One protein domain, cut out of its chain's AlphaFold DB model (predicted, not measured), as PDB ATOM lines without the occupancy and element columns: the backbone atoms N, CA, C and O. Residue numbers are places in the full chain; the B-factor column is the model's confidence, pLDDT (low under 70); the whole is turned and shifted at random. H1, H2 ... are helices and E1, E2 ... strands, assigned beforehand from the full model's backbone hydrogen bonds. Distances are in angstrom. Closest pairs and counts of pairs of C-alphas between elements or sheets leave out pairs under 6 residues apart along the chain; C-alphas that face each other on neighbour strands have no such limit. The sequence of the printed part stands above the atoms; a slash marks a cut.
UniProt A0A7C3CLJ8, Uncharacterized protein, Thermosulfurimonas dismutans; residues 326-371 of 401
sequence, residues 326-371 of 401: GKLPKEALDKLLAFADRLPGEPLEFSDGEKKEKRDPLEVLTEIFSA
ATOM      1  N   GLY A 326      15.164  54.412 123.967       80.88
ATOM      2  CA  GLY A 326      15.491  53.821 125.270       80.88
ATOM      3  C   GLY A 326      14.605  54.275 126.444       80.88
ATOM      4  O   GLY A 326      14.834  53.816 127.561       80.88
ATOM      5  N   LYS A 327      13.600  55.138 126.219       84.06
ATOM      6  CA  LYS A 327      12.569  55.501 127.215       84.06
ATOM      7  C   LYS A 327      11.214  54.849 126.942       84.06
ATOM      8  O   LYS A 327      10.470  54.581 127.878       84.06
ATOM      9  N   LEU A 328      10.917  54.557 125.675       84.06
ATOM     10  CA  LEU A 328       9.726  53.825 125.247       84.06
ATOM     11  C   LEU A 328      10.065  52.408 124.746       84.06
ATOM     12  O   LEU A 328      11.105  52.221 124.107       84.06
ATOM     13  N   PRO A 329       9.167  51.420 124.932       84.94
ATOM     14  CA  PRO A 329       9.185  50.183 124.155       84.94
ATOM     15  C   PRO A 329       9.106  50.483 122.652       84.94
ATOM     16  O   PRO A 329       8.403  51.408 122.240       84.94
ATOM     17  N   LYS A 330       9.775  49.674 121.821       84.75
ATOM     18  CA  LYS A 330       9.915  49.924 120.374       84.75
ATOM     19  C   LYS A 330       8.581  50.213 119.667       84.75
ATOM     20  O   LYS A 330       8.465  51.210 118.970       84.75
ATOM     21  N   GLU A 331       7.556  49.399 119.915       86.38
ATOM     22  CA  GLU A 331       6.231  49.565 119.297       86.38
ATOM     23  C   GLU A 331       5.530  50.879 119.706       86.38
ATOM     24  O   GLU A 331       4.745  51.436 118.941       86.38
ATOM     25  N   ALA A 332       5.818  51.404 120.902       85.88
ATOM     26  CA  ALA A 332       5.311  52.700 121.354       85.88
ATOM     27  C   ALA A 332       6.101  53.869 120.739       85.88
ATOM     28  O   ALA A 332       5.499  54.885 120.396       85.88
ATOM     29  N   LEU A 333       7.415  53.712 120.539       86.50
ATOM     30  CA  LEU A 333       8.253  54.678 119.820       86.50
ATOM     31  C   LEU A 333       7.829  54.799 118.345       86.50
ATOM     32  O   LEU A 333       7.638  55.909 117.853       86.50
ATOM     33  N   ASP A 334       7.598  53.673 117.665       87.19
ATOM     34  CA  ASP A 334       7.134  53.654 116.271       87.19
ATOM     35  C   ASP A 334       5.756  54.345 116.130       87.19
ATOM     36  O   ASP A 334       5.541  55.140 115.212       87.19
ATOM     37  N   LYS A 335       4.836  54.128 117.088       90.06
ATOM     38  CA  LYS A 335       3.534  54.826 117.151       90.06
ATOM     39  C   LYS A 335       3.669  56.323 117.451       90.06
ATOM     40  O   LYS A 335       2.956  57.113 116.835       90.06
ATOM     41  N   LEU A 336       4.574  56.720 118.351       89.25
ATOM     42  CA  LEU A 336       4.858  58.128 118.650       89.25
ATOM     43  C   LEU A 336       5.343  58.867 117.398       89.25
ATOM     44  O   LEU A 336       4.831  59.939 117.092       89.25
ATOM     45  N   LEU A 337       6.287  58.288 116.652       89.12
ATOM     46  CA  LEU A 337       6.833  58.912 115.444       89.12
ATOM     47  C   LEU A 337       5.792  58.984 114.315       89.12
ATOM     48  O   LEU A 337       5.678  60.016 113.657       89.12
ATOM     49  N   ALA A 338       4.964  57.946 114.145       87.94
ATOM     50  CA  ALA A 338       3.861  57.946 113.181       87.94
ATOM     51  C   ALA A 338       2.719  58.926 113.537       87.94
ATOM     52  O   ALA A 338       1.991  59.373 112.648       87.94
ATOM     53  N   PHE A 339       2.551  59.266 114.819       90.56
ATOM     54  CA  PHE A 339       1.669  60.347 115.266       90.56
ATOM     55  C   PHE A 339       2.315  61.720 115.040       90.56
ATOM     56  O   PHE A 339       1.688  62.606 114.466       90.56
ATOM     57  N   ALA A 340       3.580  61.877 115.434       89.12
ATOM     58  CA  ALA A 340       4.329  63.123 115.329       89.12
ATOM     59  C   ALA A 340       4.466  63.612 113.877       89.12
ATOM     60  O   ALA A 340       4.275  64.795 113.609       89.12
ATOM     61  N   ASP A 341       4.698  62.711 112.916       88.56
ATOM     62  CA  ASP A 341       4.750  63.047 111.485       88.56
ATOM     63  C   ASP A 341       3.415  63.591 110.925       88.56
ATOM     64  O   ASP A 341       3.394  64.279 109.902       88.56
ATOM     65  N   ARG A 342       2.295  63.345 111.616       89.06
ATOM     66  CA  ARG A 342       0.959  63.847 111.252       89.06
ATOM     67  C   ARG A 342       0.580  65.156 111.947       89.06
ATOM     68  O   ARG A 342      -0.511  65.667 111.697       89.06
ATOM     69  N   LEU A 343       1.437  65.699 112.814       87.94
ATOM     70  CA  LEU A 343       1.199  66.992 113.457       87.94
ATOM     71  C   LEU A 343       1.403  68.150 112.463       87.94
ATOM     72  O   LEU A 343       2.243  68.054 111.564       87.94
ATOM     73  N   PRO A 344       0.655  69.261 112.610       82.38
ATOM     74  CA  PRO A 344       0.848  70.436 111.773       82.38
ATOM     75  C   PRO A 344       2.227  71.057 112.031       82.38
ATOM     76  O   PRO A 344       2.620  71.273 113.174       82.38
ATOM     77  N   GLY A 345       2.939  71.403 110.956       73.81
ATOM     78  CA  GLY A 345       4.195  72.164 111.008       73.81
ATOM     79  C   GLY A 345       3.975  73.663 111.233       73.81
ATOM     80  O   GLY A 345       4.571  74.478 110.523       73.81
ATOM     81  N   GLU A 346       3.058  74.009 112.140       81.50
ATOM     82  CA  GLU A 346       2.650  75.366 112.516       81.50
ATOM     83  C   GLU A 346       2.407  75.414 114.039       81.50
ATOM     84  O   GLU A 346       1.907  74.429 114.592       81.50
ATOM     85  N   PRO A 347       2.759  76.507 114.746       84.69
ATOM     86  CA  PRO A 347       2.677  76.544 116.207       84.69
ATOM     87  C   PRO A 347       1.246  76.381 116.736       84.69
ATOM     88  O   PRO A 347       0.361  77.179 116.417       84.69
ATOM     89  N   LEU A 348       1.036  75.386 117.601       85.44
ATOM     90  CA  LEU A 348      -0.235  75.184 118.300       85.44
ATOM     91  C   LEU A 348      -0.281  76.009 119.590       85.44
ATOM     92  O   LEU A 348       0.744  76.277 120.216       85.44
ATOM     93  N   GLU A 349      -1.487  76.420 119.979       86.19
ATOM     94  CA  GLU A 349      -1.751  77.170 121.209       86.19
ATOM     95  C   GLU A 349      -1.937  76.191 122.375       86.19
ATOM     96  O   GLU A 349      -2.970  75.532 122.489       86.19
ATOM     97  N   PHE A 350      -0.919  76.083 123.228       82.50
ATOM     98  CA  PHE A 350      -0.952  75.305 124.464       82.50
ATOM     99  C   PHE A 350      -1.389  76.207 125.624       82.50
ATOM    100  O   PHE A 350      -1.049  77.390 125.652       82.50
ATOM    101  N   SER A 351      -2.140  75.656 126.581       78.44
ATOM    102  CA  SER A 351      -2.631  76.384 127.755       78.44
ATOM    103  C   SER A 351      -2.254  75.629 129.025       78.44
ATOM    104  O   SER A 351      -2.580  74.449 129.142       78.44
ATOM    105  N   ASP A 352      -1.611  76.316 129.968       67.50
ATOM    106  CA  ASP A 352      -1.326  75.807 131.313       67.50
ATOM    107  C   ASP A 352      -1.774  76.858 132.339       67.50
ATOM    108  O   ASP A 352      -1.258  77.980 132.396       67.50
ATOM    109  N   GLY A 353      -2.839  76.533 133.076       70.75
ATOM    110  CA  GLY A 353      -3.606  77.511 133.847       70.75
ATOM    111  C   GLY A 353      -4.068  78.698 132.989       70.75
ATOM    112  O   GLY A 353      -4.627  78.525 131.906       70.75
ATOM    113  N   GLU A 354      -3.822  79.914 133.480       57.44
ATOM    114  CA  GLU A 354      -4.164  81.172 132.795       57.44
ATOM    115  C   GLU A 354      -3.209  81.538 131.644       57.44
ATOM    116  O   GLU A 354      -3.503  82.449 130.867       57.44
ATOM    117  N   LYS A 355      -2.058  80.862 131.514       59.22
ATOM    118  CA  LYS A 355      -1.083  81.161 130.460       59.22
ATOM    119  C   LYS A 355      -1.396  80.394 129.186       59.22
ATOM    120  O   LYS A 355      -1.647  79.192 129.210       59.22
ATOM    121  N   LYS A 356      -1.281  81.102 128.062       80.00
ATOM    122  CA  LYS A 356      -1.351  80.549 126.713       80.00
ATOM    123  C   LYS A 356      -0.073  80.844 125.947       80.00
ATOM    124  O   LYS A 356       0.315  82.006 125.838       80.00
ATOM    125  N   GLU A 357       0.531  79.821 125.361       81.12
ATOM    126  CA  GLU A 357       1.760  79.947 124.578       81.12
ATOM    127  C   GLU A 357       1.625  79.215 123.240       81.12
ATOM    128  O   GLU A 357       1.141  78.085 123.176       81.12
ATOM    129  N   LYS A 358       2.060  79.861 122.153       86.44
ATOM    130  CA  LYS A 358       2.113  79.233 120.826       86.44
ATOM    131  C   LYS A 358       3.478  78.595 120.630       86.44
ATOM    132  O   LYS A 358       4.475  79.308 120.539       86.44
ATOM    133  N   ARG A 359       3.521  77.263 120.596       83.25
ATOM    134  CA  ARG A 359       4.761  76.470 120.555       83.25
ATOM    135  C   ARG A 359       4.704  75.430 119.440       83.25
ATOM    136  O   ARG A 359       3.624  75.039 119.001       83.25
ATOM    137  N   ASP A 360       5.863  74.991 118.960       86.44
ATOM    138  CA  ASP A 360       5.922  73.939 117.947       86.44
ATOM    139  C   ASP A 360       5.578  72.566 118.564       86.44
ATOM    140  O   ASP A 360       6.178  72.193 119.579       86.44
ATOM    141  N   PRO A 361       4.639  71.787 117.990       86.38
ATOM    142  CA  PRO A 361       4.206  70.524 118.589       86.38
ATOM    143  C   PRO A 361       5.308  69.463 118.694       86.38
ATOM    144  O   PRO A 361       5.294  68.661 119.630       86.38
ATOM    145  N   LEU A 362       6.269  69.448 117.763       87.50
ATOM    146  CA  LEU A 362       7.379  68.492 117.787       87.50
ATOM    147  C   LEU A 362       8.407  68.873 118.853       87.50
ATOM    148  O   LEU A 362       8.958  67.993 119.511       87.50
ATOM    149  N   GLU A 363       8.639  70.169 119.059       85.75
ATOM    150  CA  GLU A 363       9.551  70.665 120.094       85.75
ATOM    151  C   GLU A 363       8.980  70.416 121.496       85.75
ATOM    152  O   GLU A 363       9.690  69.876 122.342       85.75
ATOM    153  N   VAL A 364       7.681  70.662 121.715       86.44
ATOM    154  CA  VAL A 364       6.998  70.337 122.984       86.44
ATOM    155  C   VAL A 364       7.060  68.834 123.294       86.44
ATOM    156  O   VAL A 364       7.392  68.453 124.417       86.44
ATOM    157  N   LEU A 365       6.811  67.958 122.311       88.62
ATOM    158  CA  LEU A 365       6.989  66.513 122.506       88.62
ATOM    159  C   LEU A 365       8.452  66.150 122.808       88.62
ATOM    160  O   LEU A 365       8.709  65.321 123.679       88.62
ATOM    161  N   THR A 366       9.411  66.780 122.124       88.62
ATOM    162  CA  THR A 366      10.846  66.528 122.330       88.62
ATOM    163  C   THR A 366      11.278  66.920 123.742       88.62
ATOM    164  O   THR A 366      12.021  66.171 124.373       88.62
ATOM    165  N   GLU A 367      10.781  68.036 124.283       86.94
ATOM    166  CA  GLU A 367      11.008  68.457 125.672       86.94
ATOM    167  C   GLU A 367      10.413  67.468 126.682       86.94
ATOM    168  O   GLU A 367      11.124  67.017 127.584       86.94
ATOM    169  N   ILE A 368       9.146  67.070 126.499       87.81
ATOM    170  CA  ILE A 368       8.459  66.105 127.373       87.81
ATOM    171  C   ILE A 368       9.241  64.790 127.434       87.81
ATOM    172  O   ILE A 368       9.575  64.318 128.521       87.81
ATOM    173  N   PHE A 369       9.589  64.209 126.280       88.06
ATOM    174  CA  PHE A 369      10.356  62.966 126.261       88.06
ATOM    175  C   PHE A 369      11.783  63.155 126.771       88.06
ATOM    176  O   PHE A 369      12.272  62.275 127.479       88.06
ATOM    177  N   SER A 370      12.433  64.298 126.522       86.50
ATOM    178  CA  SER A 370      13.760  64.610 127.076       86.50
ATOM    179  C   SER A 370      13.777  64.563 128.604       86.50
ATOM    180  O   SER A 370      14.683  63.945 129.164       86.50
ATOM    181  N   ALA A 371      12.758  65.129 129.258       86.06
ATOM    182  CA  ALA A 371      12.649  65.210 130.716       86.06
ATOM    183  C   ALA A 371      12.344  63.870 131.419       86.06
ATOM    184  O   ALA A 371      12.591  63.743 132.619       86.06
TER     185      ALA A 371
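What this domain is: This is residues 326 to 371 of the 401 residues of an uncharacterized protein of Thermosulfurimonas dismutans (UniProt A0A7C3CLJ8). Two helices, H1 and H2, make a loose, narrow V that is closest where H1 ends and H2 begins, and beyond that closed end lies a small two-stranded hairpin, E1 and E2. The tip of the hairpin, residues 351 to 356, sticks out at one end of the long axis, and residues 329 to 335, of which 330 to 335 belong to H1, stand free at the other. The printed part has 46 residues, with named elements in the order H1, E1, E2, H2; the class is mixed, helices and strands, and the two strands are antiparallel. The whole is loose, with a radius of gyration of the C-alphas of 12.3 A, and elongated, spanning 36 by 22 by 13 A.

Where its parts are: Find C-alpha 330 at (9.915, 49.924, 120.374); from there H1, residues 330 to 340, runs 15.2 A. Next look for E1, residues 348 to 352, 13.1 A long, and E2, residues 355 to 359, 12.4 A long. H2, residues 361 to 371, runs 15.7 A and ends at C-alpha 371 at (12.649, 65.210, 130.716).

How they stand to each other: H1 and H2 are close but not clearly touching; look at the C-alphas of Ala 340 and Leu 362, their closest, 6.6 A apart. They run opposite ways at a shallow tilt of 33 degrees, only just short of steep. In both helices every O i to N i+4 pair is within hydrogen-bond range. E1 and E2 form a hairpin, with 150 degrees between their directions; N 350 and O 357 are within hydrogen-bond range at 2.9 A, as are N 348 and O 359 at 3.0 A. The closest C-alphas of E1 and H2, those of Leu 348 and Pro 361, are 6.4 A apart. H1 and E2 are apart.

The domain as a whole: The two C-alphas farthest apart, those of Lys 330 and Glu 354, are 36.5 A apart. The printed part has no cut, and no link is long. Look for low confidence at residue 352 and residues 354 to 355, where pLDDT is under 70; the mean of the printed part is 83.7.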